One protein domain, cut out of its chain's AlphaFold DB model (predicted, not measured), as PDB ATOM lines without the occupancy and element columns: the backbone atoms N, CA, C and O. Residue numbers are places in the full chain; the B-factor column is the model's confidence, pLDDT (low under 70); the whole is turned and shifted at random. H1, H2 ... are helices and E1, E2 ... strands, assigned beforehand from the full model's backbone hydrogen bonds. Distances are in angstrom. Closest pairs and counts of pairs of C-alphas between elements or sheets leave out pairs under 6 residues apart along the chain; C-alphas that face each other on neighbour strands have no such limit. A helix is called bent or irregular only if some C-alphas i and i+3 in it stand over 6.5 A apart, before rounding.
ATOM      1  N   SER A   2     116.431 172.673  97.811       70.81
ATOM      2  CA  SER A   2     115.526 171.752  98.512       70.81
ATOM      3  C   SER A   2     115.741 171.874 100.022       70.81
ATOM      4  O   SER A   2     116.854 172.143 100.478       70.81
ATOM      5  N   LYS A   3     114.665 171.749 100.803       78.38
ATOM      6  CA  LYS A   3     114.775 171.736 102.266       78.38
ATOM      7  C   LYS A   3     115.533 170.464 102.675       78.38
ATOM      8  O   LYS A   3     115.161 169.404 102.169       78.38
ATOM      9  N   PRO A   4     116.556 170.556 103.545       78.44
ATOM     10  CA  PRO A   4     117.270 169.376 104.006       78.44
ATOM     11  C   PRO A   4     116.311 168.465 104.766       78.44
ATOM     12  O   PRO A   4     115.397 168.940 105.452       78.44
ATOM     13  N   THR A   5     116.521 167.160 104.649       83.94
ATOM     14  CA  THR A   5     115.789 166.197 105.470       83.94
ATOM     15  C   THR A   5     116.168 166.376 106.942       83.94
ATOM     16  O   THR A   5     117.200 166.962 107.283       83.94
ATOM     17  N   VAL A   6     115.331 165.871 107.848       83.12
ATOM     18  CA  VAL A   6     115.599 165.953 109.294       83.12
ATOM     19  C   VAL A   6     116.937 165.281 109.643       83.12
ATOM     20  O   VAL A   6     117.701 165.812 110.450       83.12
ATOM     21  N   ALA A   7     117.257 164.165 108.977       80.50
ATOM     22  CA  ALA A   7     118.518 163.449 109.144       80.50
ATOM     23  C   ALA A   7     119.723 164.293 108.692       80.50
ATOM     24  O   ALA A   7     120.651 164.502 109.472       80.50
ATOM     25  N   GLU A   8     119.685 164.857 107.482       82.75
ATOM     26  CA  GLU A   8     120.743 165.739 106.969       82.75
ATOM     27  C   GLU A   8     120.966 166.950 107.876       82.75
ATOM     28  O   GLU A   8     122.106 167.301 108.186       82.75
ATOM     29  N   TYR A   9     119.882 167.573 108.344       84.88
ATOM     30  CA  TYR A   9     119.970 168.710 109.251       84.88
ATOM     31  C   TYR A   9     120.649 168.327 110.572       84.88
ATOM     32  O   TYR A   9     121.552 169.036 111.023       84.88
ATOM     33  N   ALA A  10     120.268 167.204 111.185       83.94
ATOM     34  CA  ALA A  10     120.876 166.741 112.431       83.94
ATOM     35  C   ALA A  10     122.369 166.429 112.264       83.94
ATOM     36  O   ALA A  10     123.186 166.933 113.037       83.94
ATOM     37  N   VAL A  11     122.741 165.694 111.214       84.31
ATOM     38  CA  VAL A  11     124.139 165.364 110.899       84.31
ATOM     39  C   VAL A  11     124.957 166.640 110.662       84.31
ATOM     40  O   VAL A  11     126.040 166.802 111.221       84.31
ATOM     41  N   GLN A  12     124.422 167.616 109.923       85.62
ATOM     42  CA  GLN A  12     125.078 168.914 109.734       85.62
ATOM     43  C   GLN A  12     125.250 169.698 111.042       85.62
ATOM     44  O   GLN A  12     126.247 170.400 111.214       85.62
ATOM     45  N   ARG A  13     124.289 169.624 111.970       85.25
ATOM     46  CA  ARG A  13     124.415 170.267 113.286       85.25
ATOM     47  C   ARG A  13     125.466 169.579 114.148       85.25
ATOM     48  O   ARG A  13     126.230 170.293 114.784       85.25
ATOM     49  N   LEU A  14     125.546 168.250 114.132       82.81
ATOM     50  CA  LEU A  14     126.579 167.490 114.845       82.81
ATOM     51  C   LEU A  14     127.979 167.783 114.284       82.81
ATOM     52  O   LEU A  14     128.897 168.052 115.057       82.81
ATOM     53  N   ALA A  15     128.116 167.876 112.959       85.50
ATOM     54  CA  ALA A  15     129.363 168.291 112.313       85.50
ATOM     55  C   ALA A  15     129.815 169.685 112.782       85.50
ATOM     56  O   ALA A  15     130.979 169.898 113.114       85.50
ATOM     57  N   LYS A  16     128.878 170.636 112.897       84.56
ATOM     58  CA  LYS A  16     129.153 171.993 113.410       84.56
ATOM     59  C   LYS A  16     129.595 172.023 114.876       84.56
ATOM     60  O   LYS A  16     130.172 173.019 115.296       84.56
ATOM     61  N   LEU A  17     129.336 170.968 115.647       81.81
ATOM     62  CA  LEU A  17     129.825 170.825 117.023       81.81
ATOM     63  C   LEU A  17     131.241 170.240 117.095       81.81
ATOM     64  O   LEU A  17     131.771 170.089 118.191       81.81
ATOM     65  N   GLY A  18     131.859 169.921 115.954       83.50
ATOM     66  CA  GLY A  18     133.203 169.344 115.887       83.50
ATOM     67  C   GLY A  18     133.233 167.816 115.973       83.50
ATOM     68  O   GLY A  18     134.304 167.231 116.163       83.50
ATOM     69  N   ILE A  19     132.081 167.157 115.829       84.50
ATOM     70  CA  ILE A  19     132.014 165.703 115.674       84.50
ATOM     71  C   ILE A  19     132.383 165.373 114.225       84.50
ATOM     72  O   ILE A  19     131.720 165.847 113.306       84.50
ATOM     73  N   THR A  20     133.437 164.581 114.034       88.94
ATOM     74  CA  THR A  20     133.959 164.199 112.713       88.94
ATOM     75  C   THR A  20     133.757 162.728 112.393       88.94
ATOM     76  O   THR A  20     133.954 162.335 111.254       88.94
ATOM     77  N   ASP A  21     133.355 161.911 113.365       88.44
ATOM     78  CA  ASP A  21     133.274 160.462 113.212       88.44
ATOM     79  C   ASP A  21     131.947 159.945 113.779       88.44
ATOM     80  O   ASP A  21     131.505 160.364 114.854       88.44
ATOM     81  N   CYS A  22     131.319 159.024 113.052       86.44
ATOM     82  CA  CYS A  22     130.119 158.310 113.475       86.44
ATOM     83  C   CYS A  22     130.407 156.816 113.581       86.44
ATOM     84  O   CYS A  22     130.780 156.198 112.590       86.44
ATOM     85  N   PHE A  23     130.176 156.227 114.752       86.12
ATOM     86  CA  PHE A  23     130.418 154.806 115.008       86.12
ATOM     87  C   PHE A  23     129.122 154.017 114.899       86.12
ATOM     88  O   PHE A  23     128.083 154.476 115.373       86.12
ATOM     89  N   GLY A  24     129.153 152.832 114.295       85.06
ATOM     90  CA  GLY A  24     127.922 152.061 114.172       85.06
ATOM     91  C   GLY A  24     127.953 150.875 113.230       85.06
ATOM     92  O   GLY A  24     128.994 150.513 112.679       85.06
ATOM     93  N   LEU A  25     126.770 150.297 113.039       82.56
ATOM     94  CA  LEU A  25     126.497 149.289 112.021       82.56
ATOM     95  C   LEU A  25     125.392 149.785 111.090       82.56
ATOM     96  O   LEU A  25     124.452 150.438 111.548       82.56
ATOM     97  N   PRO A  26     125.492 149.502 109.784       79.19
ATOM     98  CA  PRO A  26     124.408 149.797 108.872       79.19
ATOM     99  C   PRO A  26     123.233 148.853 109.125       79.19
ATOM    100  O   PRO A  26     123.417 147.670 109.401       79.19
ATOM    101  N   GLY A  27     122.021 149.361 108.945       74.50
ATOM    102  CA  GLY A  27     120.852 148.510 108.782       74.50
ATOM    103  C   GLY A  27     119.649 149.299 108.305       74.50
ATOM    104  O   GLY A  27     119.678 150.528 108.239       74.50
ATOM    105  N   ASP A  28     118.627 148.547 107.937       67.19
ATOM    106  CA  ASP A  28     117.427 148.967 107.217       67.19
ATOM    107  C   ASP A  28     116.734 150.200 107.795       67.19
ATOM    108  O   ASP A  28     116.428 151.141 107.062       67.19
ATOM    109  N   TYR A  29     116.554 150.258 109.111       66.00
ATOM    110  CA  TYR A  29     115.949 151.420 109.755       66.00
ATOM    111  C   TYR A  29     116.867 152.649 109.739       66.00
ATOM    112  O   TYR A  29     116.390 153.780 109.681       66.00
ATOM    113  N   ALA A  30     118.185 152.447 109.755       69.69
ATOM    114  CA  ALA A  30     119.174 153.515 109.852       69.69
ATOM    115  C   ALA A  30     119.606 154.095 108.492       69.69
ATOM    116  O   ALA A  30     120.393 155.042 108.465       69.69
ATOM    117  N   PHE A  31     119.092 153.585 107.365       79.38
ATOM    118  CA  PHE A  31     119.477 154.049 106.026       79.38
ATOM    119  C   PHE A  31     119.339 155.566 105.807       79.38
ATOM    120  O   PHE A  31     120.311 156.156 105.343       79.38
ATOM    121  N   PRO A  32     118.262 156.257 106.237       78.75
ATOM    122  CA  PRO A  32     118.173 157.711 106.065       78.75
ATOM    123  C   PRO A  32     119.284 158.495 106.785       78.75
ATOM    124  O   PRO A  32     119.707 159.552 106.321       78.75
ATOM    125  N   ILE A  33     119.766 157.989 107.925       79.81
ATOM    126  CA  ILE A  33     120.889 158.585 108.661       79.81
ATOM    127  C   ILE A  33     122.211 158.221 107.984       79.81
ATOM    128  O   ILE A  33     123.070 159.087 107.833       79.81
ATOM    129  N   ASN A  34     122.369 156.978 107.530       81.25
ATOM    130  CA  ASN A  34     123.562 156.540 106.808       81.25
ATOM    131  C   ASN A  34     123.766 157.349 105.527       81.25
ATOM    132  O   ASN A  34     124.878 157.804 105.274       81.25
ATOM    133  N   ASP A  35     122.698 157.597 104.775       83.44
ATOM    134  CA  ASP A  35     122.721 158.410 103.560       83.44
ATOM    135  C   ASP A  35     123.055 159.876 103.879       83.44
ATOM    136  O   ASP A  35     123.854 160.518 103.190       83.44
ATOM    137  N   ALA A  36     122.512 160.409 104.977       85.00
ATOM    138  CA  ALA A  36     122.834 161.753 105.458       85.00
ATOM    139  C   ALA A  36     124.301 161.897 105.907       85.00
ATOM    140  O   ALA A  36     124.900 162.960 105.740       85.00
ATOM    141  N   ILE A  37     124.899 160.844 106.470       84.75
ATOM    142  CA  ILE A  37     126.326 160.806 106.817       84.75
ATOM    143  C   ILE A  37     127.172 160.679 105.554       84.75
ATOM    144  O   ILE A  37     128.097 161.460 105.367       84.75
ATOM    145  N   ALA A  38     126.828 159.749 104.660       84.31
ATOM    146  CA  ALA A  38     127.560 159.502 103.422       84.31
ATOM    147  C   ALA A  38     127.578 160.730 102.495       84.31
ATOM    148  O   ALA A  38     128.564 160.981 101.805       84.31
ATOM    149  N   SER A  39     126.508 161.529 102.503       85.94
ATOM    150  CA  SER A  39     126.435 162.796 101.766       85.94
ATOM    151  C   SER A  39     127.208 163.946 102.431       85.94
ATOM    152  O   SER A  39     127.492 164.955 101.776       85.94
ATOM    153  N   ASN A  40     127.593 163.820 103.705       84.69
ATOM    154  CA  ASN A  40     128.294 164.863 104.445       84.69
ATOM    155  C   ASN A  40     129.811 164.623 104.478       84.69
ATOM    156  O   ASN A  40     130.311 163.760 105.185       84.69
ATOM    157  N   LYS A  41     130.575 165.491 103.808       86.81
ATOM    158  CA  LYS A  41     132.051 165.420 103.771       86.81
ATOM    159  C   LYS A  41     132.750 165.678 105.114       86.81
ATOM    160  O   LYS A  41     133.954 165.476 105.205       86.81
ATOM    161  N   SER A  42     132.038 166.194 106.116       87.25
ATOM    162  CA  SER A  42     132.622 166.563 107.416       87.25
ATOM    163  C   SER A  42     132.564 165.436 108.446       87.25
ATOM    164  O   SER A  42     133.225 165.543 109.477       87.25
ATOM    165  N   ILE A  43     131.751 164.402 108.203       86.94
ATOM    166  CA  ILE A  43     131.590 163.262 109.107       86.94
ATOM    167  C   ILE A  43     131.965 161.989 108.357       86.94
ATOM    168  O   ILE A  43     131.424 161.699 107.297       86.94
ATOM    169  N   GLU A  44     132.868 161.212 108.938       88.94
ATOM    170  CA  GLU A  44     133.284 159.917 108.425       88.94
ATOM    171  C   GLU A  44     132.519 158.789 109.127       88.94
ATOM    172  O   GLU A  44     132.361 158.767 110.353       88.94
ATOM    173  N   TRP A  45     132.042 157.825 108.342       88.69
ATOM    174  CA  TRP A  45     131.403 156.624 108.865       88.69
ATOM    175  C   TRP A  45     132.451 155.598 109.320       88.69
ATOM    176  O   TRP A  45     133.261 155.118 108.527       88.69
ATOM    177  N   ARG A  46     132.403 155.214 110.599       88.56
ATOM    178  CA  ARG A  46     133.256 154.205 111.242       88.56
ATOM    179  C   ARG A  46     132.444 152.946 111.546       88.56
ATOM    180  O   ARG A  46     131.844 152.801 112.615       88.56
ATOM    181  N   GLY A  47     132.444 152.019 110.591       86.56
ATOM    182  CA  GLY A  47     131.810 150.710 110.750       86.56
ATOM    183  C   GLY A  47     132.457 149.887 111.870       86.56
ATOM    184  O   GLY A  47     133.674 149.713 111.890       86.56
ATOM    185  N   CYS A  48     131.646 149.373 112.791       82.00
ATOM    186  CA  CYS A  48     132.080 148.513 113.894       82.00
ATOM    187  C   CYS A  48     131.590 147.071 113.695       82.00
ATOM    188  O   CYS A  48     130.587 146.834 113.034       82.00
ATOM    189  N   SER A  49     132.282 146.092 114.286       81.12
ATOM    190  CA  SER A  49     131.919 144.670 114.135       81.12
ATOM    191  C   SER A  49     130.645 144.272 114.886       81.12
ATOM    192  O   SER A  49     129.994 143.302 114.518       81.12
ATOM    193  N   ASN A  50     130.326 144.981 115.968       79.38
ATOM    194  CA  ASN A  50     129.109 144.808 116.754       79.38
ATOM    195  C   ASN A  50     128.782 146.122 117.490       79.38
ATOM    196  O   ASN A  50     129.614 147.033 117.575       79.38
ATOM    197  N   GLU A  51     127.572 146.219 118.023       75.81
ATOM    198  CA  GLU A  51     127.028 147.426 118.648       75.81
ATOM    199  C   GLU A  51     127.744 147.777 119.958       75.81
ATOM    200  O   GLU A  51     127.864 148.949 120.308       75.81
ATOM    201  N   GLN A  52     128.281 146.777 120.661       76.69
ATOM    202  CA  GLN A  52     129.033 146.984 121.901       76.69
ATOM    203  C   GLN A  52     130.365 147.676 121.618       76.69
ATOM    204  O   GLN A  52     130.690 148.690 122.231       76.69
ATOM    205  N   ASN A  53     131.098 147.187 120.623       76.62
ATOM    206  CA  ASN A  53     132.331 147.792 120.143       76.62
ATOM    207  C   ASN A  53     132.067 149.219 119.648       76.62
ATOM    208  O   ASN A  53     132.857 150.113 119.942       76.62
ATOM    209  N   ALA A  54     130.934 149.447 118.973       76.94
ATOM    210  CA  ALA A  54     130.523 150.783 118.551       76.94
ATOM    211  C   ALA A  54     130.298 151.722 119.747       76.94
ATOM    212  O   ALA A  54     130.797 152.847 119.735       76.94
ATOM    213  N   SER A  55     129.621 151.263 120.806       76.62
ATOM    214  CA  SER A  55     129.431 152.077 122.016       76.62
ATOM    215  C   SER A  55     130.734 152.385 122.748       76.62
ATOM    216  O   SER A  55     130.927 153.520 123.176       76.62
ATOM    217  N   TYR A  56     131.661 151.426 122.842       79.75
ATOM    218  CA  TYR A  56     132.959 151.663 123.476       79.75
ATOM    219  C   TYR A  56     133.823 152.628 122.659       79.75
ATOM    220  O   TYR A  56     134.467 153.509 123.230       79.75
ATOM    221  N   ALA A  57     133.812 152.506 121.330       80.38
ATOM    222  CA  ALA A  57     134.510 153.432 120.445       80.38
ATOM    223  C   ALA A  57     133.928 154.852 120.543       80.38
ATOM    224  O   ALA A  57     134.683 155.818 120.657       80.38
ATOM    225  N   ALA A  58     132.597 154.976 120.577       79.00
ATOM    226  CA  ALA A  58     131.922 156.254 120.767       79.00
ATOM    227  C   ALA A  58     132.235 156.873 122.141       79.00
ATOM    228  O   ALA A  58     132.517 158.067 122.210       79.00
ATOM    229  N   ASP A  59     132.262 156.088 123.223       78.38
ATOM    230  CA  ASP A  59     132.662 156.579 124.550       78.38
ATOM    231  C   ASP A  59     134.120 157.065 124.552       78.38
ATOM    232  O   ASP A  59     134.412 158.177 124.997       78.38
ATOM    233  N   GLY A  60     135.039 156.287 123.972       82.12
ATOM    234  CA  GLY A  60     136.439 156.681 123.811       82.12
ATOM    235  C   GLY A  60     136.593 157.982 123.020       82.12
ATOM    236  O   GLY A  60     137.327 158.883 123.431       82.12
ATOM    237  N   TYR A  61     135.842 158.126 121.928       81.25
ATOM    238  CA  TYR A  61     135.817 159.347 121.128       81.25
ATOM    239  C   TYR A  61     135.260 160.536 121.927       81.25
ATOM    240  O   TYR A  61     135.859 161.614 121.928       81.25
ATOM    241  N   ALA A  62     134.171 160.343 122.679       80.12
ATOM    242  CA  ALA A  62     133.574 161.376 123.525       80.12
ATOM    243  C   ALA A  62     134.514 161.831 124.651       80.12
ATOM    244  O   ALA A  62     134.493 163.005 125.019       80.12
ATOM    245  N   ARG A  63     135.393 160.963 125.168       79.31
ATOM    246  CA  ARG A  63     136.410 161.360 126.163       79.31
ATOM    247  C   ARG A  63     137.405 162.377 125.611       79.31
ATOM    248  O   ARG A  63     137.844 163.253 126.348       79.31
ATOM    249  N   ILE A  64     137.736 162.283 124.325       80.12
ATOM    250  CA  ILE A  64     138.696 163.180 123.668       80.12
ATOM    251  C   ILE A  64     137.985 164.425 123.122       80.12
ATOM    252  O   ILE A  64     138.478 165.545 123.251       80.12
ATOM    253  N   ARG A  65     136.808 164.241 122.514       73.88
ATOM    254  CA  ARG A  65     136.098 165.261 121.723       73.88
ATOM    255  C   ARG A  65     134.878 165.857 122.433       73.88
ATOM    256  O   ARG A  65     134.183 166.680 121.847       73.88
ATOM    257  N   ARG A  66     134.619 165.466 123.688       77.94
ATOM    258  CA  ARG A  66     133.470 165.836 124.552       77.94
ATOM    259  C   ARG A  66     132.091 165.370 124.076       77.94
ATOM    260  O   ARG A  66     131.158 165.348 124.880       77.94
ATOM    261  N   ALA A  67     131.964 164.978 122.812       77.69
ATOM    262  CA  ALA A  67     130.764 164.382 122.254       77.69
ATOM    263  C   ALA A  67     131.092 163.341 121.181       77.69
ATOM    264  O   ALA A  67     132.134 163.417 120.531       77.69
ATOM    265  N   ALA A  68     130.187 162.382 120.992       77.75
ATOM    266  CA  ALA A  68     130.290 161.339 119.977       77.75
ATOM    267  C   ALA A  68     128.930 161.045 119.348       77.75
ATOM    268  O   ALA A  68     127.891 161.342 119.940       77.75
ATOM    269  N   MET A  69     128.962 160.441 118.162       81.62
ATOM    270  CA  MET A  69     127.788 160.011 117.415       81.62
ATOM    271  C   MET A  69     127.811 158.489 117.263       81.62
ATOM    272  O   MET A  69     128.789 157.925 116.770       81.62
ATOM    273  N   LEU A  70     126.736 157.845 117.714       82.00
ATOM    274  CA  LEU A  70     126.533 156.400 117.657       82.00
ATOM    275  C   LEU A  70     125.251 156.102 116.877       82.00
ATOM    276  O   LEU A  70     124.196 156.651 117.202       82.00
ATOM    277  N   ASN A  71     125.346 155.225 115.881       81.25
ATOM    278  CA  ASN A  71     124.221 154.788 115.062       81.25
ATOM    279  C   ASN A  71     124.093 153.258 115.093       81.25
ATOM    280  O   ASN A  71     125.000 152.538 114.675       81.25
ATOM    281  N   THR A  72     122.967 152.756 115.593       74.06
ATOM    282  CA  THR A  72     122.689 151.314 115.703       74.06
ATOM    283  C   THR A  72     121.265 151.011 115.262       74.06
ATOM    284  O   THR A  72     120.380 151.859 115.383       74.06
ATOM    285  N   THR A  73     121.024 149.794 114.780       65.44
ATOM    286  CA  THR A  73     119.701 149.379 114.307       65.44
ATOM    287  C   THR A  73     118.891 148.705 115.406       65.44
ATOM    288  O   THR A  73     119.427 148.120 116.352       65.44
ATOM    289  N   TYR A  74     117.570 148.814 115.289       52.47
ATOM    290  CA  TYR A  74     116.637 148.191 116.216       52.47
ATOM    291  C   TYR A  74     116.544 146.672 115.965       52.47
ATOM    292  O   TYR A  74     116.696 146.219 114.835       52.47
ATOM    293  N   ALA A  75     116.248 145.910 117.025       42.84
ATOM    294  CA  ALA A  75     115.922 144.471 117.076       42.84
ATOM    295  C   ALA A  75     117.016 143.447 117.459       42.84
ATOM    296  O   ALA A  75     116.647 142.448 118.071       42.84
ATOM    297  N   VAL A  76     118.322 143.654 117.221       46.72
ATOM    298  CA  VAL A  76     119.337 142.616 117.571       46.72
ATOM    299  C   VAL A  76     120.436 143.114 118.520       46.72
ATOM    300  O   VAL A  76     120.804 142.400 119.455       46.72
ATOM    301  N   GLY A  77     120.887 144.364 118.387       43.81
ATOM    302  CA  GLY A  77     121.950 144.929 119.232       43.81
ATOM    303  C   GLY A  77     121.536 145.315 120.659       43.81
ATOM    304  O   GLY A  77     122.357 145.283 121.574       43.81
ATOM    305  N   MET A  78     120.259 145.651 120.881       42.44
ATOM    306  CA  MET A  78     119.738 146.102 122.189       42.44
ATOM    307  C   MET A  78     119.234 144.959 123.085       42.44
ATOM    308  O   MET A  78     118.958 145.180 124.263       42.44
ATOM    309  N   ALA A  79     119.084 143.746 122.543       36.88
ATOM    310  CA  ALA A  79     118.385 142.643 123.205       36.88
ATOM    311  C   ALA A  79     119.238 141.868 124.227       36.88
ATOM    312  O   ALA A  79     118.749 140.918 124.840       36.88
ATOM    313  N   ALA A 102     125.531 161.466 121.580       43.66
ATOM    314  CA  ALA A 102     124.389 161.455 120.680       43.66
ATOM    315  C   ALA A 102     124.133 160.012 120.224       43.66
ATOM    316  O   ALA A 102     124.833 159.488 119.356       43.66
ATOM    317  N   CYS A 103     123.137 159.372 120.835       44.53
ATOM    318  CA  CYS A 103     122.641 158.059 120.435       44.53
ATOM    319  C   CYS A 103     121.488 158.237 119.436       44.53
ATOM    320  O   CYS A 103     120.434 158.766 119.796       44.53
ATOM    321  N   GLY A 104     121.696 157.834 118.182       43.34
ATOM    322  CA  GLY A 104     120.646 157.730 117.171       43.34
ATOM    323  C   GLY A 104     120.220 156.273 117.028       43.34
ATOM    324  O   GLY A 104     121.008 155.447 116.574       43.34
ATOM    325  N   SER A 105     118.987 155.958 117.424       42.19
ATOM    326  CA  SER A 105     118.371 154.656 117.163       42.19
ATOM    327  C   SER A 105     117.244 154.862 116.167       42.19
ATOM    328  O   SER A 105     116.257 155.532 116.465       42.19
ATOM    329  N   ALA A 106     117.363 154.285 114.977       40.91
ATOM    330  CA  ALA A 106     116.257 154.295 114.038       40.91
ATOM    331  C   ALA A 106     115.244 153.203 114.425       40.91
ATOM    332  O   ALA A 106     115.478 152.016 114.200       40.91
ATOM    333  N   GLY A 107     114.151 153.604 115.080       35.41
ATOM    334  CA  GLY A 107     113.007 152.749 115.411       35.41
ATOM    335  C   GLY A 107     111.911 152.827 114.343       35.41
ATOM    336  O   GLY A 107     111.721 153.865 113.711       35.41
ATOM    337  N   GLY A 108     111.204 151.718 114.116       27.56
ATOM    338  CA  GLY A 108     110.225 151.574 113.038       27.56
ATOM    339  C   GLY A 108     108.968 152.441 113.176       27.56
ATOM    340  O   GLY A 108     108.361 152.523 114.238       27.56
ATOM    341  N   LEU A 118     117.807 161.258 118.575       38.38
ATOM    342  CA  LEU A 118     118.766 161.781 119.558       38.38
ATOM    343  C   LEU A 118     118.256 161.689 121.002       38.38
ATOM    344  O   LEU A 118     117.808 162.677 121.575       38.38
ATOM    345  N   GLU A 119     118.417 160.527 121.638       34.22
ATOM    346  CA  GLU A 119     118.010 160.376 123.044       34.22
ATOM    347  C   GLU A 119     118.843 161.224 124.026       34.22
ATOM    348  O   GLU A 119     118.417 161.427 125.161       34.22
ATOM    349  N   HIS A 120     119.982 161.799 123.615       31.70
ATOM    350  CA  HIS A 120     120.657 162.841 124.395       31.70
ATOM    351  C   HIS A 120     121.634 163.684 123.561       31.70
ATOM    352  O   HIS A 120     122.621 163.186 123.030       31.70
ATOM    353  N   VAL A 121     121.420 165.000 123.516       32.44
ATOM    354  CA  VAL A 121     122.481 165.988 123.252       32.44
ATOM    355  C   VAL A 121     122.445 166.986 124.394       32.44
ATOM    356  O   VAL A 121     121.751 167.996 124.319       32.44
ATOM    357  N   SER A 122     123.180 166.719 125.473       32.66
ATOM    358  CA  SER A 122     123.374 167.722 126.523       32.66
ATOM    359  C   SER A 122     124.484 168.694 126.089       32.66
ATOM    360  O   SER A 122     125.674 168.516 126.343       32.66
ATOM    361  N   GLN A 123     124.130 169.719 125.321       29.17
ATOM    362  CA  GLN A 123     125.039 170.853 125.166       29.17
ATOM    363  C   GLN A 123     125.005 171.665 126.454       29.17
ATOM    364  O   GLN A 123     123.974 172.251 126.780       29.17
ATOM    365  N   ASP A 124     126.136 171.731 127.151       29.78
ATOM    366  CA  ASP A 124     126.330 172.665 128.255       29.78
ATOM    367  C   ASP A 124     126.240 174.107 127.717       29.78
ATOM    368  O   ASP A 124     127.201 174.676 127.193       29.78
TER     369      ASP A 124
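AT A GLANCE: This is residues 2 to 79, 102 to 108 and 118 to 124 of the 156 residues of the protein "TPP_enzyme_N domain-containing protein" of Thiohalocapsa sp. PB-PSB1 (UniProt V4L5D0). A strongly twisted sheet of four parallel strands makes the core, with H3 packed along one face and H2 along the other. H1 packs on H2 and only grazes the sheet. The printed part has 92 residues with three named helices and four named strands, in the order H1 E1 H2 E2 H3 E3 E4; the sheet order is E2 E1 E3 E4, and the class is mixed, helices and strands. The whole is compact, with a radius of gyration of the C-alphas of 12.3 A, and spans 37 by 30 by 22 A.

HOW THE PARTS SIT: The sheet has inner strands E1, residues 21 to 24, and E3, residues 67 to 73, and edge strands E2, residues 44 to 47, and E4, residues 102 to 106. It is only just strongly twisted, its C-alphas up to 4.2 A off the best plane. E2 and E1 are parallel at 25 degrees, with N 46 and O 22 within hydrogen-bond range at 2.8 A. E1 and E3 are parallel at 30 degrees, with N 71 and O 23 at 2.9 A. E3 and E4 are parallel at 15 degrees, with N 104 and O 70 at 2.9 A. H3, residues 51 to 65, is over E1 and E3 at a height over the sheet of 7.2 A and runs along the strands, at 1 degrees to E3 on the local plane; its closest C-alphas to E3 are Ala 62 and Ala 68, 4.8 A. H2, residues 28 to 38, is on the opposite face at a height of 8.1 A, completing three layers, helices on both faces of a sheet. H2 is over E3 and only just over E1, with 3 of its 11 C-alphas on E1, and runs along the strands, at 22 degrees to E3 on the local plane. H1, residues 6 to 16, touches H2 at a steep tilt of 44 degrees, the same way; their closest C-alphas are Glu 8 and Ala 36, 4.7 A. H1 only grazes the sheet with residues 11 to 15. E1, H2, E2 form a strand-helix-strand unit, two parallel neighbours with a helix between; E2, H3, E3 form a split one, with E1 between its strands; both crossovers are right-handed. Every O i to N i+4 pair is within hydrogen-bond range in H1, against 5 of 7 in H2 and 10 of 11 in H3.

IN THESE COORDINATES: H1 begins at C-alpha 6 (115.599, 165.953, 109.294) and is 15.4 A long. H2 is 15.1 A long and irregular: C-alphas 29 and 32 are 7.6 A apart. H3 is 20.2 A long and E3 20.3 A; E1 measures 10.0 A, E2 9.6 A and E4 12.7 A, ending at C-alpha 106 (116.257, 154.295, 114.038).

THE WHOLE: The C-alphas farthest apart, Ser 2 and Ala 79, are 38.3 A apart. Residues 80 to 101 and 109 to 117 are not printed; the gaps are 19.9 A from C-alpha 79 to 102 and 14.8 A from C-alpha 108 to 118. Of the links, E3 to E4 is across the cut; those printed whole are tight. Mean pLDDT of the printed part is 71.8, with residues 28 to 30, 73 to 79, 102 to 108 and 118 to 124 under 70.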